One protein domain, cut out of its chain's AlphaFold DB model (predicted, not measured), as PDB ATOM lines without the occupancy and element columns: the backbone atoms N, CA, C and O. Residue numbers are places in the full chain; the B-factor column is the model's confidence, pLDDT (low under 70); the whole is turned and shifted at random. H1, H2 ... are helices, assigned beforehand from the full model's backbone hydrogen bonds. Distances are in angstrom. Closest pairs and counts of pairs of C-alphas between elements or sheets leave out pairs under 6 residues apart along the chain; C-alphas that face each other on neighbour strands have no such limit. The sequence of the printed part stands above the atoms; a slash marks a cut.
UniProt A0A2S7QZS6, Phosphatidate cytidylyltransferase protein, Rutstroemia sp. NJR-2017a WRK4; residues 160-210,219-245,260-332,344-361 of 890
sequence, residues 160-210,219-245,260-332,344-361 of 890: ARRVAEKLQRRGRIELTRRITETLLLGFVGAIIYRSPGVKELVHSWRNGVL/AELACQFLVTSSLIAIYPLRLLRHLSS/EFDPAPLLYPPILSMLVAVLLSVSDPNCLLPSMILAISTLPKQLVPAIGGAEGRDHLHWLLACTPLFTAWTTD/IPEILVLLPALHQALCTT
ATOM      1  N   ALA A 160     197.245  91.284  22.048       63.88
ATOM      2  CA  ALA A 160     196.395  90.200  21.555       63.88
ATOM      3  C   ALA A 160     196.630  89.899  20.065       63.88
ATOM      4  O   ALA A 160     196.716  88.727  19.699       63.88
ATOM      5  N   ARG A 161     196.800  90.920  19.210       70.56
ATOM      6  CA  ARG A 161     197.161  90.742  17.791       70.56
ATOM      7  C   ARG A 161     198.525  90.062  17.648       70.56
ATOM      8  O   ARG A 161     198.616  89.062  16.946       70.56
ATOM      9  N   ARG A 162     199.555  90.495  18.386       73.50
ATOM     10  CA  ARG A 162     200.896  89.869  18.380       73.50
ATOM     11  C   ARG A 162     200.868  88.416  18.877       73.50
ATOM     12  O   ARG A 162     201.578  87.573  18.330       73.50
ATOM     13  N   VAL A 163     200.060  88.093  19.891       69.12
ATOM     14  CA  VAL A 163     199.861  86.707  20.364       69.12
ATOM     15  C   VAL A 163     199.106  85.878  19.318       69.12
ATOM     16  O   VAL A 163     199.537  84.770  18.997       69.12
ATOM     17  N   ALA A 164     198.045  86.419  18.715       69.25
ATOM     18  CA  ALA A 164     197.300  85.762  17.643       69.25
ATOM     19  C   ALA A 164     198.171  85.509  16.399       69.25
ATOM     20  O   ALA A 164     198.151  84.408  15.856       69.25
ATOM     21  N   GLU A 165     199.001  86.468  15.988       75.38
ATOM     22  CA  GLU A 165     199.980  86.319  14.905       75.38
ATOM     23  C   GLU A 165     201.047  85.269  15.235       75.38
ATOM     24  O   GLU A 165     201.361  84.428  14.390       75.38
ATOM     25  N   LYS A 166     201.573  85.244  16.471       75.19
ATOM     26  CA  LYS A 166     202.486  84.184  16.936       75.19
ATOM     27  C   LYS A 166     201.821  82.804  16.881       75.19
ATOM     28  O   LYS A 166     202.456  81.854  16.420       75.19
ATOM     29  N   LEU A 167     200.559  82.684  17.298       69.12
ATOM     30  CA  LEU A 167     199.785  81.438  17.241       69.12
ATOM     31  C   LEU A 167     199.483  81.011  15.797       69.12
ATOM     32  O   LEU A 167     199.708  79.853  15.454       69.12
ATOM     33  N   GLN A 168     199.070  81.933  14.922       72.81
ATOM     34  CA  GLN A 168     198.874  81.665  13.492       72.81
ATOM     35  C   GLN A 168     200.183  81.256  12.808       72.81
ATOM     36  O   GLN A 168     200.193  80.325  12.004       72.81
ATOM     37  N   ARG A 169     201.306  81.903  13.144       75.00
ATOM     38  CA  ARG A 169     202.634  81.551  12.629       75.00
ATOM     39  C   ARG A 169     203.054  80.157  13.091       75.00
ATOM     40  O   ARG A 169     203.457  79.364  12.247       75.00
ATOM     41  N   ARG A 170     202.896  79.829  14.382       72.44
ATOM     42  CA  ARG A 170     203.116  78.472  14.923       72.44
ATOM     43  C   ARG A 170     202.213  77.437  14.241       72.44
ATOM     44  O   ARG A 170     202.710  76.398  13.825       72.44
ATOM     45  N   GLY A 171     200.932  77.744  14.041       71.56
ATOM     46  CA  GLY A 171     199.978  76.871  13.349       71.56
ATOM     47  C   GLY A 171     200.324  76.624  11.876       71.56
ATOM     48  O   GLY A 171     200.280  75.485  11.427       71.56
ATOM     49  N   ARG A 172     200.738  77.658  11.126       77.06
ATOM     50  CA  ARG A 172     201.222  77.517   9.737       77.06
ATOM     51  C   ARG A 172     202.488  76.667   9.662       77.06
ATOM     52  O   ARG A 172     202.581  75.792   8.812       77.06
ATOM     53  N   ILE A 173     203.436  76.919  10.560       78.62
ATOM     54  CA  ILE A 173     204.687  76.166  10.680       78.62
ATOM     55  C   ILE A 173     204.405  74.677  10.935       78.62
ATOM     56  O   ILE A 173     204.899  73.811  10.213       78.62
ATOM     57  N   GLU A 174     203.558  74.377  11.914       77.56
ATOM     58  CA  GLU A 174     203.194  73.011  12.280       77.56
ATOM     59  C   GLU A 174     202.382  72.314  11.170       77.56
ATOM     60  O   GLU A 174     202.621  71.149  10.857       77.56
ATOM     61  N   LEU A 175     201.503  73.043  10.472       80.50
ATOM     62  CA  LEU A 175     200.833  72.544   9.268       80.50
ATOM     63  C   LEU A 175     201.837  72.195   8.159       80.50
ATOM     64  O   LEU A 175     201.743  71.113   7.582       80.50
ATOM     65  N   THR A 176     202.819  73.064   7.875       81.31
ATOM     66  CA  THR A 176     203.856  72.756   6.873       81.31
ATOM     67  C   THR A 176     204.660  71.517   7.256       81.31
ATOM     68  O   THR A 176     204.903  70.677   6.395       81.31
ATOM     69  N   ARG A 177     204.981  71.344   8.546       81.06
ATOM     70  CA  ARG A 177     205.679  70.165   9.070       81.06
ATOM     71  C   ARG A 177     204.888  68.874   8.824       81.06
ATOM     72  O   ARG A 177     205.417  67.950   8.210       81.06
ATOM     73  N   ARG A 178     203.603  68.840   9.198       79.38
ATOM     74  CA  ARG A 178     202.702  67.683   8.989       79.38
ATOM     75  C   ARG A 178     202.515  67.337   7.509       79.38
ATOM     76  O   ARG A 178     202.491  66.162   7.137       79.38
ATOM     77  N   ILE A 179     202.423  68.353   6.645       83.88
ATOM     78  CA  ILE A 179     202.381  68.163   5.188       83.88
ATOM     79  C   ILE A 179     203.699  67.548   4.699       83.88
ATOM     80  O   ILE A 179     203.657  66.561   3.968       83.88
ATOM     81  N   THR A 180     204.861  68.052   5.135       87.06
ATOM     82  CA  THR A 180     206.155  67.454   4.756       87.06
ATOM     83  C   THR A 180     206.317  66.020   5.258       87.06
ATOM     84  O   THR A 180     206.809  65.186   4.507       87.06
ATOM     85  N   GLU A 181     205.844  65.697   6.463       87.62
ATOM     86  CA  GLU A 181     205.867  64.344   7.041       87.62
ATOM     87  C   GLU A 181     205.052  63.354   6.193       87.62
ATOM     88  O   GLU A 181     205.535  62.288   5.810       87.62
ATOM     89  N   THR A 182     203.836  63.761   5.817       85.25
ATOM     90  CA  THR A 182     202.918  62.956   4.999       85.25
ATOM     91  C   THR A 182     203.443  62.775   3.571       85.25
ATOM     92  O   THR A 182     203.442  61.660   3.047       85.25
ATOM     93  N   LEU A 183     203.946  63.848   2.945       89.88
ATOM     94  CA  LEU A 183     204.550  63.792   1.609       89.88
ATOM     95  C   LEU A 183     205.814  62.924   1.585       89.88
ATOM     96  O   LEU A 183     206.028  62.189   0.623       89.88
ATOM     97  N   LEU A 184     206.632  62.971   2.641       91.56
ATOM     98  CA  LEU A 184     207.848  62.170   2.752       91.56
ATOM     99  C   LEU A 184     207.529  60.674   2.865       91.56
ATOM    100  O   LEU A 184     208.115  59.875   2.138       91.56
ATOM    101  N   LEU A 185     206.556  60.292   3.698       89.25
ATOM    102  CA  LEU A 185     206.089  58.902   3.777       89.25
ATOM    103  C   LEU A 185     205.462  58.427   2.454       89.25
ATOM    104  O   LEU A 185     205.727  57.306   2.018       89.25
ATOM    105  N   GLY A 186     204.710  59.293   1.763       89.12
ATOM    106  CA  GLY A 186     204.212  59.023   0.409       89.12
ATOM    107  C   GLY A 186     205.337  58.811  -0.612       89.12
ATOM    108  O   GLY A 186     205.264  57.895  -1.432       89.12
ATOM    109  N   PHE A 187     206.419  59.590  -0.528       93.44
ATOM    110  CA  PHE A 187     207.603  59.433  -1.378       93.44
ATOM    111  C   PHE A 187     208.351  58.117  -1.109       93.44
ATOM    112  O   PHE A 187     208.753  57.442  -2.056       93.44
ATOM    113  N   VAL A 188     208.470  57.689   0.156       93.25
ATOM    114  CA  VAL A 188     209.011  56.361   0.514       93.25
ATOM    115  C   VAL A 188     208.138  55.246  -0.075       93.25
ATOM    116  O   VAL A 188     208.665  54.307  -0.671       93.25
ATOM    117  N   GLY A 189     206.810  55.368   0.011       89.50
ATOM    118  CA  GLY A 189     205.876  54.441  -0.636       89.50
ATOM    119  C   GLY A 189     206.047  54.383  -2.160       89.50
ATOM    120  O   GLY A 189     206.088  53.296  -2.735       89.50
ATOM    121  N   ALA A 190     206.241  55.531  -2.814       89.31
ATOM    122  CA  ALA A 190     206.494  55.611  -4.253       89.31
ATOM    123  C   ALA A 190     207.849  55.006  -4.670       89.31
ATOM    124  O   ALA A 190     207.946  54.420  -5.749       89.31
ATOM    125  N   ILE A 191     208.885  55.104  -3.825       92.06
ATOM    126  CA  ILE A 191     210.157  54.384  -4.010       92.06
ATOM    127  C   ILE A 191     209.915  52.871  -3.959       92.06
ATOM    128  O   ILE A 191     210.339  52.157  -4.863       92.06
ATOM    129  N   ILE A 192     209.202  52.387  -2.937       89.81
ATOM    130  CA  ILE A 192     208.926  50.955  -2.746       89.81
ATOM    131  C   ILE A 192     208.110  50.386  -3.914       89.81
ATOM    132  O   ILE A 192     208.468  49.338  -4.446       89.81
ATOM    133  N   TYR A 193     207.080  51.098  -4.377       87.19
ATOM    134  CA  TYR A 193     206.252  50.687  -5.518       87.19
ATOM    135  C   TYR A 193     207.031  50.568  -6.843       87.19
ATOM    136  O   TYR A 193     206.648  49.802  -7.724       87.19
ATOM    137  N   ARG A 194     208.142  51.304  -6.998       87.31
ATOM    138  CA  ARG A 194     209.016  51.212  -8.181       87.31
ATOM    139  C   ARG A 194     209.953  50.000  -8.165       87.31
ATOM    140  O   ARG A 194     210.558  49.722  -9.198       87.31
ATOM    141  N   SER A 195     210.074  49.284  -7.046       85.62
ATOM    142  CA  SER A 195     210.854  48.045  -6.978       85.62
ATOM    143  C   SER A 195     210.176  46.938  -7.804       85.62
ATOM    144  O   SER A 195     208.966  46.744  -7.652       85.62
ATOM    145  N   PRO A 196     210.905  46.196  -8.665       77.56
ATOM    146  CA  PRO A 196     210.304  45.240  -9.598       77.56
ATOM    147  C   PRO A 196     209.493  44.150  -8.886       77.56
ATOM    148  O   PRO A 196     208.321  43.976  -9.205       77.56
ATOM    149  N   GLY A 197     210.047  43.518  -7.844       77.19
ATOM    150  CA  GLY A 197     209.343  42.472  -7.092       77.19
ATOM    151  C   GLY A 197     208.101  42.970  -6.337       77.19
ATOM    152  O   GLY A 197     207.140  42.225  -6.171       77.19
ATOM    153  N   VAL A 198     208.064  44.245  -5.928       81.19
ATOM    154  CA  VAL A 198     206.849  44.849  -5.345       81.19
ATOM    155  C   VAL A 198     205.811  45.125  -6.429       81.19
ATOM    156  O   VAL A 198     204.628  44.862  -6.223       81.19
ATOM    157  N   LYS A 199     206.236  45.632  -7.590       80.25
ATOM    158  CA  LYS A 199     205.349  45.877  -8.730       80.25
ATOM    159  C   LYS A 199     204.713  44.576  -9.224       80.25
ATOM    160  O   LYS A 199     203.513  44.563  -9.480       80.25
ATOM    161  N   GLU A 200     205.490  43.500  -9.315       76.62
ATOM    162  CA  GLU A 200     205.012  42.155  -9.647       76.62
ATOM    163  C   GLU A 200     204.040  41.628  -8.593       76.62
ATOM    164  O   GLU A 200     202.934  41.250  -8.961       76.62
ATOM    165  N   LEU A 201     204.375  41.709  -7.299       72.94
ATOM    166  CA  LEU A 201     203.481  41.294  -6.212       72.94
ATOM    167  C   LEU A 201     202.137  42.045  -6.241       72.94
ATOM    168  O   LEU A 201     201.073  41.431  -6.150       72.94
ATOM    169  N   VAL A 202     202.168  43.373  -6.395       71.69
ATOM    170  CA  VAL A 202     200.954  44.201  -6.495       71.69
ATOM    171  C   VAL A 202     200.169  43.862  -7.765       71.69
ATOM    172  O   VAL A 202     198.942  43.858  -7.734       71.69
ATOM    173  N   HIS A 203     200.840  43.529  -8.870       70.69
ATOM    174  CA  HIS A 203     200.189  43.110 -10.111       70.69
ATOM    175  C   HIS A 203     199.568  41.708 -10.004       70.69
ATOM    176  O   HIS A 203     198.435  41.523 -10.435       70.69
ATOM    177  N   SER A 204     200.240  40.740  -9.372       65.12
ATOM    178  CA  SER A 204     199.681  39.407  -9.120       65.12
ATOM    179  C   SER A 204     198.508  39.459  -8.147       65.12
ATOM    180  O   SER A 204     197.516  38.769  -8.356       65.12
ATOM    181  N   TRP A 205     198.579  40.318  -7.125       61.88
ATOM    182  CA  TRP A 205     197.480  40.510  -6.180       61.88
ATOM    183  C   TRP A 205     196.304  41.259  -6.822       61.88
ATOM    184  O   TRP A 205     195.158  40.926  -6.564       61.88
ATOM    185  N   ARG A 206     196.563  42.199  -7.741       59.88
ATOM    186  CA  ARG A 206     195.514  42.861  -8.532       59.88
ATOM    187  C   ARG A 206     194.825  41.907  -9.513       59.88
ATOM    188  O   ARG A 206     193.605  41.911  -9.603       59.88
ATOM    189  N   ASN A 207     195.593  41.109 -10.254       54.53
ATOM    190  CA  ASN A 207     195.054  40.275 -11.331       54.53
ATOM    191  C   ASN A 207     194.483  38.935 -10.818       54.53
ATOM    192  O   ASN A 207     193.564  38.393 -11.423       54.53
ATOM    193  N   GLY A 208     195.004  38.392  -9.711       50.47
ATOM    194  CA  GLY A 208     194.527  37.135  -9.113       50.47
ATOM    195  C   GLY A 208     193.185  37.244  -8.378       50.47
ATOM    196  O   GLY A 208     192.626  36.223  -7.986       50.47
ATOM    197  N   VAL A 209     192.679  38.466  -8.191       48.62
ATOM    198  CA  VAL A 209     191.444  38.771  -7.452       48.62
ATOM    199  C   VAL A 209     190.204  38.814  -8.358       48.62
ATOM    200  O   VAL A 209     189.101  38.599  -7.858       48.62
ATOM    201  N   LEU A 210     190.333  39.041  -9.677       38.69
ATOM    202  CA  LEU A 210     189.156  39.143 -10.556       38.69
ATOM    203  C   LEU A 210     189.412  38.790 -12.041       38.69
ATOM    204  O   LEU A 210     189.903  39.627 -12.794       38.69
ATOM    205  N   ALA A 219     190.231  47.701  -6.510       51.62
ATOM    206  CA  ALA A 219     189.397  47.582  -5.312       51.62
ATOM    207  C   ALA A 219     190.147  47.477  -3.969       51.62
ATOM    208  O   ALA A 219     189.944  48.337  -3.128       51.62
ATOM    209  N   GLU A 220     190.993  46.476  -3.706       54.75
ATOM    210  CA  GLU A 220     191.330  46.138  -2.307       54.75
ATOM    211  C   GLU A 220     192.373  47.040  -1.631       54.75
ATOM    212  O   GLU A 220     192.079  47.658  -0.606       54.75
ATOM    213  N   LEU A 221     193.578  47.174  -2.201       55.12
ATOM    214  CA  LEU A 221     194.630  48.005  -1.595       55.12
ATOM    215  C   LEU A 221     194.226  49.488  -1.599       55.12
ATOM    216  O   LEU A 221     194.509  50.221  -0.648       55.12
ATOM    217  N   ALA A 222     193.517  49.920  -2.652       56.22
ATOM    218  CA  ALA A 222     192.968  51.264  -2.712       56.22
ATOM    219  C   ALA A 222     191.749  51.420  -1.798       56.22
ATOM    220  O   ALA A 222     191.644  52.474  -1.196       56.22
ATOM    221  N   CYS A 223     190.880  50.423  -1.592       56.06
ATOM    222  CA  CYS A 223     189.816  50.499  -0.581       56.06
ATOM    223  C   CYS A 223     190.415  50.600   0.822       56.06
ATOM    224  O   CYS A 223     189.998  51.462   1.581       56.06
ATOM    225  N   GLN A 224     191.455  49.836   1.167       59.38
ATOM    226  CA  GLN A 224     192.115  49.975   2.469       59.38
ATOM    227  C   GLN A 224     192.756  51.367   2.643       59.38
ATOM    228  O   GLN A 224     192.604  51.997   3.696       59.38
ATOM    229  N   PHE A 225     193.415  51.892   1.604       62.94
ATOM    230  CA  PHE A 225     193.941  53.262   1.590       62.94
ATOM    231  C   PHE A 225     192.827  54.325   1.630       62.94
ATOM    232  O   PHE A 225     192.946  55.320   2.337       62.94
ATOM    233  N   LEU A 226     191.708  54.112   0.936       62.06
ATOM    234  CA  LEU A 226     190.546  55.001   0.908       62.06
ATOM    235  C   LEU A 226     189.766  54.952   2.219       62.06
ATOM    236  O   LEU A 226     189.291  55.991   2.649       62.06
ATOM    237  N   VAL A 227     189.658  53.806   2.889       65.00
ATOM    238  CA  VAL A 227     189.009  53.645   4.199       65.00
ATOM    239  C   VAL A 227     189.845  54.323   5.275       65.00
ATOM    240  O   VAL A 227     189.306  55.100   6.060       65.00
ATOM    241  N   THR A 228     191.163  54.107   5.286       63.47
ATOM    242  CA  THR A 228     192.071  54.797   6.219       63.47
ATOM    243  C   THR A 228     192.112  56.306   5.950       63.47
ATOM    244  O   THR A 228     191.888  57.089   6.874       63.47
ATOM    245  N   SER A 229     192.277  56.729   4.694       64.25
ATOM    246  CA  SER A 229     192.228  58.141   4.282       64.25
ATOM    247  C   SER A 229     190.868  58.793   4.575       64.25
ATOM    248  O   SER A 229     190.818  59.894   5.117       64.25
ATOM    249  N   SER A 230     189.751  58.094   4.343       65.50
ATOM    250  CA  SER A 230     188.404  58.580   4.676       65.50
ATOM    251  C   SER A 230     188.195  58.676   6.183       65.50
ATOM    252  O   SER A 230     187.657  59.672   6.648       65.50
ATOM    253  N   LEU A 231     188.651  57.709   6.986       65.81
ATOM    254  CA  LEU A 231     188.585  57.800   8.452       65.81
ATOM    255  C   LEU A 231     189.353  59.023   8.976       65.81
ATOM    256  O   LEU A 231     188.847  59.724   9.861       65.81
ATOM    257  N   ILE A 232     190.520  59.307   8.388       65.69
ATOM    258  CA  ILE A 232     191.338  60.496   8.663       65.69
ATOM    259  C   ILE A 232     190.617  61.779   8.208       65.69
ATOM    260  O   ILE A 232     190.531  62.724   8.987       65.69
ATOM    261  N   ALA A 233     190.024  61.815   7.012       64.88
ATOM    262  CA  ALA A 233     189.307  62.978   6.475       64.88
ATOM    263  C   ALA A 233     187.958  63.257   7.178       64.88
ATOM    264  O   ALA A 233     187.556  64.408   7.349       64.88
ATOM    265  N   ILE A 234     187.270  62.216   7.656       67.31
ATOM    266  CA  ILE A 234     186.001  62.308   8.396       67.31
ATOM    267  C   ILE A 234     186.246  62.697   9.870       67.31
ATOM    268  O   ILE A 234     185.326  63.139  10.561       67.31
ATOM    269  N   TYR A 235     187.472  62.566  10.391       64.06
ATOM    270  CA  TYR A 235     187.822  63.007  11.748       64.06
ATOM    271  C   TYR A 235     187.624  64.523  11.991       64.06
ATOM    272  O   TYR A 235     186.846  64.863  12.889       64.06
ATOM    273  N   PRO A 236     188.207  65.456  11.203       61.19
ATOM    274  CA  PRO A 236     187.967  66.891  11.380       61.19
ATOM    275  C   PRO A 236     186.500  67.280  11.140       61.19
ATOM    276  O   PRO A 236     185.987  68.157  11.830       61.19
ATOM    277  N   LEU A 237     185.785  66.593  10.240       59.25
ATOM    278  CA  LEU A 237     184.349  66.818  10.016       59.25
ATOM    279  C   LEU A 237     183.495  66.421  11.236       59.25
ATOM    280  O   LEU A 237     182.563  67.138  11.605       59.25
ATOM    281  N   ARG A 238     183.835  65.320  11.924       63.66
ATOM    282  CA  ARG A 238     183.199  64.936  13.199       63.66
ATOM    283  C   ARG A 238     183.515  65.923  14.322       63.66
ATOM    284  O   ARG A 238     182.610  66.276  15.078       63.66
ATOM    285  N   LEU A 239     184.758  66.403  14.402       59.97
ATOM    286  CA  LEU A 239     185.163  67.436  15.361       59.97
ATOM    287  C   LEU A 239     184.364  68.734  15.145       59.97
ATOM    288  O   LEU A 239     183.789  69.262  16.095       59.97
ATOM    289  N   LEU A 240     184.243  69.188  13.893       58.34
ATOM    290  CA  LEU A 240     183.414  70.337  13.508       58.34
ATOM    291  C   LEU A 240     181.944  70.150  13.898       58.34
ATOM    292  O   LEU A 240     181.350  71.069  14.456       58.34
ATOM    293  N   ARG A 241     181.354  68.967  13.671       61.28
ATOM    294  CA  ARG A 241     179.962  68.676  14.064       61.28
ATOM    295  C   ARG A 241     179.764  68.723  15.585       61.28
ATOM    296  O   ARG A 241     178.748  69.244  16.039       61.28
ATOM    297  N   HIS A 242     180.727  68.231  16.369       61.50
ATOM    298  CA  HIS A 242     180.675  68.288  17.836       61.50
ATOM    299  C   HIS A 242     180.872  69.712  18.386       61.50
ATOM    300  O   HIS A 242     180.247  70.088  19.373       61.50
ATOM    301  N   LEU A 243     181.715  70.530  17.750       55.47
ATOM    302  CA  LEU A 243     181.875  71.945  18.109       55.47
ATOM    303  C   LEU A 243     180.639  72.768  17.704       55.47
ATOM    304  O   LEU A 243     180.149  73.582  18.484       55.47
ATOM    305  N   SER A 244     180.072  72.498  16.525       53.25
ATOM    306  CA  SER A 244     178.866  73.163  16.019       53.25
ATOM    307  C   SER A 244     177.627  72.937  16.888       53.25
ATOM    308  O   SER A 244     176.753  73.799  16.898       53.25
ATOM    309  N   SER A 245     177.529  71.818  17.614       57.12
ATOM    310  CA  SER A 245     176.425  71.589  18.559       57.12
ATOM    311  C   SER A 245     176.586  72.342  19.885       57.12
ATOM    312  O   SER A 245     175.636  72.402  20.660       57.12
ATOM    313  N   GLU A 260     198.746  71.305  19.456       53.62
ATOM    314  CA  GLU A 260     199.191  70.191  20.308       53.62
ATOM    315  C   GLU A 260     198.850  68.780  19.765       53.62
ATOM    316  O   GLU A 260     199.163  67.786  20.418       53.62
ATOM    317  N   PHE A 261     198.200  68.646  18.599       61.59
ATOM    318  CA  PHE A 261     197.915  67.324  18.016       61.59
ATOM    319  C   PHE A 261     199.199  66.654  17.498       61.59
ATOM    320  O   PHE A 261     199.748  67.083  16.487       61.59
ATOM    321  N   ASP A 262     199.649  65.588  18.160       63.22
ATOM    322  CA  ASP A 262     200.778  64.770  17.706       63.22
ATOM    323  C   ASP A 262     200.376  63.913  16.483       63.22
ATOM    324  O   ASP A 262     199.509  63.040  16.615       63.22
ATOM    325  N   PRO A 263     200.970  64.127  15.291       71.00
ATOM    326  CA  PRO A 263     200.676  63.332  14.101       71.00
ATOM    327  C   PRO A 263     201.302  61.931  14.147       71.00
ATOM    328  O   PRO A 263     200.859  61.041  13.417       71.00
ATOM    329  N   ALA A 264     202.312  61.691  14.989       74.69
ATOM    330  CA  ALA A 264     203.114  60.476  14.907       74.69
ATOM    331  C   ALA A 264     202.319  59.171  15.130       74.69
ATOM    332  O   ALA A 264     202.550  58.232  14.365       74.69
ATOM    333  N   PRO A 265     201.358  59.072  16.079       77.56
ATOM    334  CA  PRO A 265     200.533  57.871  16.258       77.56
ATOM    335  C   PRO A 265     199.524  57.642  15.125       77.56
ATOM    336  O   PRO A 265     199.001  56.542  14.980       77.56
ATOM    337  N   LEU A 266     199.230  58.674  14.327       77.69
ATOM    338  CA  LEU A 266     198.364  58.577  13.153       77.69
ATOM    339  C   LEU A 266     199.135  58.078  11.924       77.69
ATOM    340  O   LEU A 266     198.602  57.302  11.138       77.69
ATOM    341  N   LEU A 267     200.368  58.562  11.745       80.62
ATOM    342  CA  LEU A 267     201.154  58.340  10.534       80.62
ATOM    343  C   LEU A 267     202.048  57.099  10.632       80.62
ATOM    344  O   LEU A 267     201.907  56.179   9.829       80.62
ATOM    345  N   TYR A 268     202.967  57.041  11.601       86.56
ATOM    346  CA  TYR A 268     204.025  56.026  11.571       86.56
ATOM    347  C   TYR A 268     203.528  54.594  11.820       86.56
ATOM    348  O   TYR A 268     203.880  53.735  11.015       86.56
ATOM    349  N   PRO A 269     202.718  54.282  12.852       88.50
ATOM    350  CA  PRO A 269     202.304  52.905  13.121       88.50
ATOM    351  C   PRO A 269     201.586  52.208  11.950       88.50
ATOM    352  O   PRO A 269     202.047  51.124  11.576       88.50
ATOM    353  N   PRO A 270     200.549  52.788  11.304       85.69
ATOM    354  CA  PRO A 270     199.875  52.120  10.191       85.69
ATOM    355  C   PRO A 270     200.693  52.153   8.893       85.69
ATOM    356  O   PRO A 270     200.743  51.149   8.187       85.69
ATOM    357  N   ILE A 271     201.368  53.267   8.573       86.56
ATOM    358  CA  ILE A 271     202.107  53.384   7.305       86.56
ATOM    359  C   ILE A 271     203.387  52.543   7.351       86.56
ATOM    360  O   ILE A 271     203.628  51.748   6.448       86.56
ATOM    361  N   LEU A 272     204.202  52.663   8.402       88.94
ATOM    362  CA  LEU A 272     205.494  51.975   8.483       88.94
ATOM    363  C   LEU A 272     205.325  50.453   8.572       88.94
ATOM    364  O   LEU A 272     206.079  49.726   7.930       88.94
ATOM    365  N   SER A 273     204.316  49.965   9.306       88.75
ATOM    366  CA  SER A 273     204.014  48.527   9.347       88.75
ATOM    367  C   SER A 273     203.591  47.989   7.976       88.75
ATOM    368  O   SER A 273     204.064  46.924   7.584       88.75
ATOM    369  N   MET A 274     202.803  48.751   7.207       85.88
ATOM    370  CA  MET A 274     202.436  48.401   5.833       85.88
ATOM    371  C   MET A 274     203.639  48.413   4.877       85.88
ATOM    372  O   MET A 274     203.855  47.446   4.151       85.88
ATOM    373  N   LEU A 275     204.454  49.475   4.888       89.56
ATOM    374  CA  LEU A 275     205.627  49.598   4.011       89.56
ATOM    375  C   LEU A 275     206.659  48.491   4.273       89.56
ATOM    376  O   LEU A 275     207.232  47.941   3.332       89.56
ATOM    377  N   VAL A 276     206.869  48.129   5.544       90.69
ATOM    378  CA  VAL A 276     207.712  46.986   5.915       90.69
ATOM    379  C   VAL A 276     207.081  45.674   5.453       90.69
ATOM    380  O   VAL A 276     207.781  44.856   4.866       90.69
ATOM    381  N   ALA A 277     205.775  45.472   5.658       86.81
ATOM    382  CA  ALA A 277     205.090  44.255   5.231       86.81
ATOM    383  C   ALA A 277     205.195  44.021   3.720       86.81
ATOM    384  O   ALA A 277     205.597  42.933   3.323       86.81
ATOM    385  N   VAL A 278     204.944  45.049   2.901       85.25
ATOM    386  CA  VAL A 278     205.065  44.993   1.431       85.25
ATOM    387  C   VAL A 278     206.486  44.611   0.987       85.25
ATOM    388  O   VAL A 278     206.655  43.827   0.056       85.25
ATOM    389  N   LEU A 279     207.520  45.110   1.675       88.19
ATOM    390  CA  LEU A 279     208.924  44.771   1.397       88.19
ATOM    391  C   LEU A 279     209.361  43.386   1.902       88.19
ATOM    392  O   LEU A 279     210.408  42.894   1.470       88.19
ATOM    393  N   LEU A 280     208.619  42.776   2.829       86.38
ATOM    394  CA  LEU A 280     208.823  41.389   3.262       86.38
ATOM    395  C   LEU A 280     208.020  40.409   2.392       86.38
ATOM    396  O   LEU A 280     208.502  39.316   2.107       86.38
ATOM    397  N   SER A 281     206.836  40.809   1.915       80.81
ATOM    398  CA  SER A 281     205.945  39.944   1.137       80.81
ATOM    399  C   SER A 281     206.406  39.652  -0.288       80.81
ATOM    400  O   SER A 281     205.855  38.761  -0.923       80.81
ATOM    401  N   VAL A 282     207.443  40.344  -0.777       80.94
ATOM    402  CA  VAL A 282     208.174  39.950  -1.998       80.94
ATOM    403  C   VAL A 282     208.815  38.563  -1.837       80.94
ATOM    404  O   VAL A 282     208.907  37.822  -2.807       80.94
ATOM    405  N   SER A 283     209.234  38.203  -0.617       75.38
ATOM    406  CA  SER A 283     209.859  36.905  -0.314       75.38
ATOM    407  C   SER A 283     208.878  35.880   0.268       75.38
ATOM    408  O   SER A 283     209.050  34.685   0.050       75.38
ATOM    409  N   ASP A 284     207.870  36.329   1.023       72.94
ATOM    410  CA  ASP A 284     206.810  35.483   1.596       72.94
ATOM    411  C   ASP A 284     205.434  36.168   1.452       72.94
ATOM    412  O   ASP A 284     205.073  36.998   2.296       72.94
ATOM    413  N   PRO A 285     204.637  35.849   0.414       70.38
ATOM    414  CA  PRO A 285     203.378  36.547   0.141       70.38
ATOM    415  C   PRO A 285     202.360  36.434   1.291       70.38
ATOM    416  O   PRO A 285     201.547  37.340   1.486       70.38
ATOM    417  N   ASN A 286     202.455  35.391   2.124       71.31
ATOM    418  CA  ASN A 286     201.570  35.174   3.274       71.31
ATOM    419  C   ASN A 286     201.757  36.223   4.387       71.31
ATOM    420  O   ASN A 286     200.900  36.379   5.258       71.31
ATOM    421  N   CYS A 287     202.857  36.984   4.357       74.06
ATOM    422  CA  CYS A 287     203.138  38.071   5.293       74.06
ATOM    423  C   CYS A 287     202.143  39.245   5.192       74.06
ATOM    424  O   CYS A 287     201.965  39.983   6.170       74.06
ATOM    425  N   LEU A 288     201.523  39.463   4.026       78.38
ATOM    426  CA  LEU A 288     200.808  40.708   3.735       78.38
ATOM    427  C   LEU A 288     199.497  40.838   4.534       78.38
ATOM    428  O   LEU A 288     199.324  41.809   5.271       78.38
ATOM    429  N   LEU A 289     198.621  39.830   4.467       77.81
ATOM    430  CA  LEU A 289     197.285  39.853   5.081       77.81
ATOM    431  C   LEU A 289     197.298  40.036   6.622       77.81
ATOM    432  O   LEU A 289     196.605  40.934   7.109       77.81
ATOM    433  N   PRO A 290     198.105  39.300   7.421       83.44
ATOM    434  CA  PRO A 290     198.194  39.541   8.867       83.44
ATOM    435  C   PRO A 290     198.700  40.951   9.194       83.44
ATOM    436  O   PRO A 290     198.268  41.570  10.168       83.44
ATOM    437  N   SER A 291     199.605  41.479   8.367       84.81
ATOM    438  CA  SER A 291     200.183  42.809   8.555       84.81
ATOM    439  C   SER A 291     199.197  43.927   8.205       84.81
ATOM    440  O   SER A 291     199.187  44.952   8.882       84.81
ATOM    441  N   MET A 292     198.318  43.720   7.217       80.75
ATOM    442  CA  MET A 292     197.216  44.633   6.891       80.75
ATOM    443  C   MET A 292     196.228  44.778   8.055       80.75
ATOM    444  O   MET A 292     195.885  45.900   8.433       80.75
ATOM    445  N   ILE A 293     195.820  43.656   8.656       85.69
ATOM    446  CA  ILE A 293     194.934  43.617   9.831       85.69
ATOM    447  C   ILE A 293     195.591  44.349  11.011       85.69
ATOM    448  O   ILE A 293     194.970  45.202  11.652       85.69
ATOM    449  N   LEU A 294     196.879  44.079  11.262       88.19
ATOM    450  CA  LEU A 294     197.644  44.761  12.305       88.19
ATOM    451  C   LEU A 294     197.767  46.270  12.047       88.19
ATOM    452  O   LEU A 294     197.543  47.043  12.978       88.19
ATOM    453  N   ALA A 295     198.039  46.707  10.814       86.94
ATOM    454  CA  ALA A 295     198.127  48.126  10.461       86.94
ATOM    455  C   ALA A 295     196.815  48.874  10.765       86.94
ATOM    456  O   ALA A 295     196.847  49.907  11.435       86.94
ATOM    457  N   ILE A 296     195.653  48.322  10.387       84.62
ATOM    458  CA  ILE A 296     194.339  48.905  10.731       84.62
ATOM    459  C   ILE A 296     194.118  48.905  12.257       84.62
ATOM    460  O   ILE A 296     193.589  49.872  12.816       84.62
ATOM    461  N   SER A 297     194.567  47.861  12.964       87.69
ATOM    462  CA  SER A 297     194.450  47.794  14.428       87.69
ATOM    463  C   SER A 297     195.260  48.879  15.161       87.69
ATOM    464  O   SER A 297     194.867  49.270  16.259       87.69
ATOM    465  N   THR A 298     196.320  49.429  14.542       88.31
ATOM    466  CA  THR A 298     197.088  50.554  15.117       88.31
ATOM    467  C   THR A 298     196.397  51.913  15.017       88.31
ATOM    468  O   THR A 298     196.834  52.850  15.683       88.31
ATOM    469  N   LEU A 299     195.325  52.062  14.227       83.44
ATOM    470  CA  LEU A 299     194.636  53.350  14.110       83.44
ATOM    471  C   LEU A 299     194.206  53.866  15.500       83.44
ATOM    472  O   LEU A 299     193.636  53.097  16.281       83.44
ATOM    473  N   PRO A 300     194.445  55.150  15.836       77.56
ATOM    474  CA  PRO A 300     194.044  55.693  17.129       77.56
ATOM    475  C   PRO A 300     192.537  55.523  17.355       77.56
ATOM    476  O   PRO A 300     191.736  55.911  16.505       77.56
ATOM    477  N   LYS A 301     192.137  54.992  18.520       71.94
ATOM    478  CA  LYS A 301     190.721  54.740  18.866       71.94
ATOM    479  C   LYS A 301     189.830  55.971  18.674       71.94
ATOM    480  O   LYS A 301     188.674  55.846  18.297       71.94
ATOM    481  N   GLN A 302     190.386  57.171  18.860       67.25
ATOM    482  CA  GLN A 302     189.708  58.454  18.667       67.25
ATOM    483  C   GLN A 302     189.242  58.696  17.215       67.25
ATOM    484  O   GLN A 302     188.365  59.530  16.996       67.25
ATOM    485  N   LEU A 303     189.806  57.995  16.220       66.88
ATOM    486  CA  LEU A 303     189.356  58.056  14.826       66.88
ATOM    487  C   LEU A 303     188.181  57.126  14.524       66.88
ATOM    488  O   LEU A 303     187.467  57.372  13.549       66.88
ATOM    489  N   VAL A 304     187.928  56.089  15.319       67.75
ATOM    490  CA  VAL A 304     186.801  55.177  15.088       67.75
ATOM    491  C   VAL A 304     185.588  55.693  15.874       67.75
ATOM    492  O   VAL A 304     185.731  56.057  17.040       67.75
ATOM    493  N   PRO A 305     184.383  55.800  15.280       64.75
ATOM    494  CA  PRO A 305     183.189  56.097  16.062       64.75
ATOM    495  C   PRO A 305     182.941  54.939  17.035       64.75
ATOM    496  O   PRO A 305     182.814  53.801  16.595       64.75
ATOM    497  N   ALA A 306     182.843  55.198  18.338       60.31
ATOM    498  CA  ALA A 306     182.410  54.168  19.278       60.31
ATOM    499  C   ALA A 306     180.875  54.112  19.297       60.31
ATOM    500  O   ALA A 306     180.221  55.038  19.779       60.31
ATOM    501  N   ILE A 307     180.300  53.027  18.775       54.78
ATOM    502  CA  ILE A 307     178.880  52.707  18.955       54.78
ATOM    503  C   ILE A 307     178.750  51.823  20.200       54.78
ATOM    504  O   ILE A 307     179.126  50.657  20.169       54.78
ATOM    505  N   GLY A 308     178.217  52.392  21.285       50.12
ATOM    506  CA  GLY A 308     177.494  51.656  22.332       50.12
ATOM    507  C   GLY A 308     178.230  50.552  23.106       50.12
ATOM    508  O   GLY A 308     177.566  49.670  23.639       50.12
ATOM    509  N   GLY A 309     179.563  50.562  23.182       44.81
ATOM    510  CA  GLY A 309     180.316  49.541  23.917       44.81
ATOM    511  C   GLY A 309     180.333  49.773  25.432       44.81
ATOM    512  O   GLY A 309     180.983  50.708  25.907       44.81
ATOM    513  N   ALA A 310     179.709  48.879  26.203       44.88
ATOM    514  CA  ALA A 310     180.060  48.711  27.614       44.88
ATOM    515  C   ALA A 310     181.548  48.301  27.734       44.88
ATOM    516  O   ALA A 310     182.095  47.637  26.855       44.88
ATOM    517  N   GLU A 311     182.225  48.729  28.803       51.78
ATOM    518  CA  GLU A 311     183.645  48.424  29.085       51.78
ATOM    519  C   GLU A 311     184.708  48.903  28.062       51.78
ATOM    520  O   GLU A 311     185.866  48.489  28.136       51.78
ATOM    521  N   GLY A 312     184.387  49.804  27.123       54.69
ATOM    522  CA  GLY A 312     185.410  50.461  26.284       54.69
ATOM    523  C   GLY A 312     186.097  49.560  25.242       54.69
ATOM    524  O   GLY A 312     187.240  49.820  24.839       54.69
ATOM    525  N   ARG A 313     185.407  48.500  24.799       59.94
ATOM    526  CA  ARG A 313     185.804  47.657  23.662       59.94
ATOM    527  C   ARG A 313     185.089  48.126  22.394       59.94
ATOM    528  O   ARG A 313     183.870  48.042  22.282       59.94
ATOM    529  N   ASP A 314     185.855  48.617  21.425       70.31
ATOM    530  CA  ASP A 314     185.316  49.202  20.197       70.31
ATOM    531  C   ASP A 314     185.029  48.112  19.151       70.31
ATOM    532  O   ASP A 314     185.876  47.806  18.310       70.31
ATOM    533  N   HIS A 315     183.825  47.530  19.182       79.06
ATOM    534  CA  HIS A 315     183.397  46.495  18.223       79.06
ATOM    535  C   HIS A 315     183.553  46.933  16.756       79.06
ATOM    536  O   HIS A 315     183.941  46.132  15.908       79.06
ATOM    537  N   LEU A 316     183.336  48.223  16.462       78.00
ATOM    538  CA  LEU A 316     183.575  48.792  15.133       78.00
ATOM    539  C   LEU A 316     185.054  48.815  14.732       78.00
ATOM    540  O   LEU A 316     185.346  48.645  13.554       78.00
ATOM    541  N   HIS A 317     185.989  49.011  15.669       81.38
ATOM    542  CA  HIS A 317     187.426  48.992  15.356       81.38
ATOM    543  C   HIS A 317     187.888  47.568  15.047       81.38
ATOM    544  O   HIS A 317     188.648  47.364  14.104       81.38
ATOM    545  N   TRP A 318     187.371  46.580  15.783       85.62
ATOM    546  CA  TRP A 318     187.578  45.166  15.465       85.62
ATOM    547  C   TRP A 318     187.006  44.809  14.083       85.62
ATOM    548  O   TRP A 318     187.736  44.266  13.260       85.62
ATOM    549  N   LEU A 319     185.761  45.203  13.780       83.56
ATOM    550  CA  LEU A 319     185.142  44.949  12.474       83.56
ATOM    551  C   LEU A 319     185.939  45.597  11.326       83.56
ATOM    552  O   LEU A 319     186.191  44.948  10.315       83.56
ATOM    553  N   LEU A 320     186.395  46.844  11.509       80.94
ATOM    554  CA  LEU A 320     187.275  47.542  10.567       80.94
ATOM    555  C   LEU A 320     188.595  46.801  10.348       80.94
ATOM    556  O   LEU A 320     189.023  46.647   9.208       80.94
ATOM    557  N   ALA A 321     189.235  46.320  11.416       83.31
ATOM    558  CA  ALA A 321     190.486  45.577  11.306       83.31
ATOM    559  C   ALA A 321     190.305  44.218  10.606       83.31
ATOM    560  O   ALA A 321     191.215  43.781   9.909       83.31
ATOM    561  N   CYS A 322     189.127  43.600  10.718       81.94
ATOM    562  CA  CYS A 322     188.767  42.378   9.998       81.94
ATOM    563  C   CYS A 322     188.377  42.603   8.522       81.94
ATOM    564  O   CYS A 322     188.201  41.619   7.808       81.94
ATOM    565  N   THR A 323     188.264  43.846   8.025       76.81
ATOM    566  CA  THR A 323     187.867  44.108   6.620       76.81
ATOM    567  C   THR A 323     188.695  43.368   5.553       76.81
ATOM    568  O   THR A 323     188.066  42.850   4.632       76.81
ATOM    569  N   PRO A 324     190.033  43.190   5.674       75.06
ATOM    570  CA  PRO A 324     190.824  42.453   4.678       75.06
ATOM    571  C   PRO A 324     190.513  40.948   4.608       75.06
ATOM    572  O   PRO A 324     190.899  40.285   3.652       75.06
ATOM    573  N   LEU A 325     189.839  40.380   5.617       70.75
ATOM    574  CA  LEU A 325     189.459  38.963   5.619       70.75
ATOM    575  C   LEU A 325     188.245  38.694   4.729       70.75
ATOM    576  O   LEU A 325     188.179  37.648   4.090       70.75
ATOM    577  N   PHE A 326     187.294  39.630   4.673       66.12
ATOM    578  CA  PHE A 326     186.063  39.453   3.901       66.12
ATOM    579  C   PHE A 326     186.310  39.515   2.388       66.12
ATOM    580  O   PHE A 326     185.622  38.821   1.647       66.12
ATOM    581  N   THR A 327     187.305  40.287   1.936       60.00
ATOM    582  CA  THR A 327     187.706  40.342   0.520       60.00
ATOM    583  C   THR A 327     188.574  39.139   0.133       60.00
ATOM    584  O   THR A 327     188.296  38.468  -0.860       60.00
ATOM    585  N   ALA A 328     189.528  38.753   0.989       56.47
ATOM    586  CA  ALA A 328     190.347  37.559   0.777       56.47
ATOM    587  C   ALA A 328     189.522  36.253   0.720       56.47
ATOM    588  O   ALA A 328     189.874  35.332  -0.019       56.47
ATOM    589  N   TRP A 329     188.413  36.160   1.468       50.09
ATOM    590  CA  TRP A 329     187.543  34.974   1.474       50.09
ATOM    591  C   TRP A 329     186.739  34.800   0.176       50.09
ATOM    592  O   TRP A 329     186.412  33.674  -0.191       50.09
ATOM    593  N   THR A 330     186.473  35.879  -0.569       48.19
ATOM    594  CA  THR A 330     185.847  35.787  -1.901       48.19
ATOM    595  C   THR A 330     186.797  35.298  -3.004       48.19
ATOM    596  O   THR A 330     186.344  35.012  -4.109       48.19
ATOM    597  N   THR A 331     188.097  35.152  -2.720       50.16
ATOM    598  CA  THR A 331     189.141  34.815  -3.705       50.16
ATOM    599  C   THR A 331     189.820  33.469  -3.422       50.16
ATOM    600  O   THR A 331     191.037  33.379  -3.250       50.16
ATOM    601  N   ASP A 332     189.030  32.391  -3.432       42.97
ATOM    602  CA  ASP A 332     189.428  30.995  -3.127       42.97
ATOM    603  C   ASP A 332     190.438  30.359  -4.131       42.97
ATOM    604  O   ASP A 332     190.692  29.149  -4.120       42.97
ATOM    605  N   ILE A 344     195.380  30.179   9.694       72.00
ATOM    606  CA  ILE A 344     193.969  29.859   9.945       72.00
ATOM    607  C   ILE A 344     193.187  31.175  10.129       72.00
ATOM    608  O   ILE A 344     193.571  31.969  10.997       72.00
ATOM    609  N   PRO A 345     192.102  31.431   9.366       73.62
ATOM    610  CA  PRO A 345     191.359  32.693   9.433       73.62
ATOM    611  C   PRO A 345     190.899  33.063  10.851       73.62
ATOM    612  O   PRO A 345     190.935  34.231  11.233       73.62
ATOM    613  N   GLU A 346     190.567  32.063  11.667       81.06
ATOM    614  CA  GLU A 346     190.233  32.196  13.091       81.06
ATOM    615  C   GLU A 346     191.332  32.914  13.898       81.06
ATOM    616  O   GLU A 346     191.039  33.783  14.718       81.06
ATOM    617  N   ILE A 347     192.609  32.615  13.629       82.38
ATOM    618  CA  ILE A 347     193.757  33.262  14.283       82.38
ATOM    619  C   ILE A 347     193.871  34.726  13.837       82.38
ATOM    620  O   ILE A 347     194.199  35.595  14.646       82.38
ATOM    621  N   LEU A 348     193.563  35.020  12.569       83.75
ATOM    622  CA  LEU A 348     193.615  36.379  12.022       83.75
ATOM    623  C   LEU A 348     192.556  37.296  12.656       83.75
ATOM    624  O   LEU A 348     192.851  38.447  12.980       83.75
ATOM    625  N   VAL A 349     191.359  36.766  12.925       87.62
ATOM    626  CA  VAL A 349     190.262  37.469  13.621       87.62
ATOM    627  C   VAL A 349     190.621  37.849  15.070       87.62
ATOM    628  O   VAL A 349     190.095  38.826  15.613       87.62
ATOM    629  N   LEU A 350     191.548  37.118  15.702       89.62
ATOM    630  CA  LEU A 350     192.029  37.392  17.062       89.62
ATOM    631  C   LEU A 350     193.139  38.460  17.123       89.62
ATOM    632  O   LEU A 350     193.394  39.004  18.201       89.62
ATOM    633  N   LEU A 351     193.776  38.816  15.998       89.94
ATOM    634  CA  LEU A 351     194.888  39.781  15.968       89.94
ATOM    635  C   LEU A 351     194.546  41.165  16.540       89.94
ATOM    636  O   LEU A 351     195.359  41.677  17.315       89.94
ATOM    637  N   PRO A 352     193.383  41.787  16.249       89.38
ATOM    638  CA  PRO A 352     193.066  43.105  16.796       89.38
ATOM    639  C   PRO A 352     192.871  43.062  18.319       89.38
ATOM    640  O   PRO A 352     193.290  43.980  19.025       89.38
ATOM    641  N   ALA A 353     192.291  41.975  18.843       90.25
ATOM    642  CA  ALA A 353     192.122  41.770  20.281       90.25
ATOM    643  C   ALA A 353     193.476  41.549  20.979       90.25
ATOM    644  O   ALA A 353     193.748  42.173  22.008       90.25
ATOM    645  N   LEU A 354     194.356  40.735  20.381       91.94
ATOM    646  CA  LEU A 354     195.724  40.531  20.859       91.94
ATOM    647  C   LEU A 354     196.530  41.840  20.842       91.94
ATOM    648  O   LEU A 354     197.203  42.141  21.825       91.94
ATOM    649  N   HIS A 355     196.423  42.650  19.784       92.19
ATOM    650  CA  HIS A 355     197.072  43.961  19.698       92.19
ATOM    651  C   HIS A 355     196.619  44.900  20.822       92.19
ATOM    652  O   HIS A 355     197.462  45.508  21.486       92.19
ATOM    653  N   GLN A 356     195.312  44.984  21.093       89.75
ATOM    654  CA  GLN A 356     194.784  45.818  22.176       89.75
ATOM    655  C   GLN A 356     195.243  45.330  23.562       89.75
ATOM    656  O   GLN A 356     195.684  46.146  24.374       89.75
ATOM    657  N   ALA A 357     195.210  44.019  23.828       90.88
ATOM    658  CA  ALA A 357     195.682  43.436  25.089       90.88
ATOM    659  C   ALA A 357     197.207  43.568  25.283       90.88
ATOM    660  O   ALA A 357     197.694  43.797  26.395       90.88
ATOM    661  N   LEU A 358     197.983  43.473  24.201       92.31
ATOM    662  CA  LEU A 358     199.427  43.678  24.247       92.31
ATOM    663  C   LEU A 358     199.773  45.158  24.472       92.31
ATOM    664  O   LEU A 358     200.634  45.468  25.286       92.31
ATOM    665  N   CYS A 359     199.054  46.090  23.842       91.38
ATOM    666  CA  CYS A 359     199.235  47.524  24.084       91.38
ATOM    667  C   CYS A 359     198.930  47.923  25.539       91.38
ATOM    668  O   CYS A 359     199.682  48.709  26.115       91.38
ATOM    669  N   THR A 360     197.884  47.375  26.173       90.00
ATOM    670  CA  THR A 360     197.580  47.683  27.587       90.00
ATOM    671  C   THR A 360     198.601  47.081  28.553       90.00
ATOM    672  O   THR A 360     199.002  47.749  29.507       90.00
ATOM    673  N   THR A 361     199.076  45.858  28.301       89.62
ATOM    674  CA  THR A 361     200.112  45.212  29.127       89.62
ATOM    675  C   THR A 361     201.486  45.865  28.957       89.62
ATOM    676  O   THR A 361     202.136  46.163  29.959       89.62
TER     677      THR A 361
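AT A GLANCE: This is residues 160 to 210, 219 to 245, 260 to 332 and 344 to 361 of the 890 residues of the protein "Phosphatidate cytidylyltransferase protein" of Rutstroemia sp. NJR-2017a WRK4 (UniProt A0A2S7QZS6). The body is built round the hairpin of H4 and H5: the long helix H1 runs beside H4 and far past it, H2 crosses one end, and H6, H7 and H8 pack on H5. H3 meets H7 near its beginning; residues 160 to 170 of H1 and residues 239 to 245 stick out. The printed part has 169 residues with eight named helices, H1 to H8 in order, and no named strand: all helix. It is only just loose, close to compact, with a radius of gyration of the C-alphas of 18.6 A and spans of 64 by 44 by 32 A.

HOW THE PARTS SIT: H1, residues 160 to 193, touches H4, residues 264 to 281, with residues 182 to 192 alone, C-alphas 189 and 275 being closest at 6.7 A. H2, residues 196 to 207, only just touches H4 with 3 pairs of C-alphas within 8 A, closest 198 and 278, 7.0 A. H3, residues 219 to 244, only just touches H7, residues 323 to 329, with 3 such pairs, closest 220 and 327, 7.4 A. H4 and H5, residues 285 to 297, form a helical hairpin at a shallow tilt of 9 degrees; C-alphas 270 and 295 are closest, 4.4 A. The hub H5 also touches H7, H6, residues 315 to 321, and H8, residues 345 to 361; its closest C-alphas to H8 are 297 and 352, 5.4 A. Every O i to N i+4 pair is within hydrogen-bond range in H1, H2 and H6, but 20 of 22 in H3, 12 of 14 in H4, 6 of 9 in H5, 2 of 3 in H7 and 9 of 13 in H8.

IN THESE COORDINATES: H1 begins at C-alpha 160 (196.395, 90.200, 21.555) and is 48.9 A long; H3 is 34.9 A. H8 ends at C-alpha 361 (200.112, 45.212, 29.127).

THE WHOLE: C-alphas 160 and 332 are farthest apart, 64.5 A. Cuts leave gaps of 9.9 A from C-alpha 210 to 219, 22.9 A from 245 to 260 and 13.9 A from 332 to 344. The link H5 to H6 is long. Mean pLDDT of the printed part is 74.0; residues 219 to 245 are among those under 70.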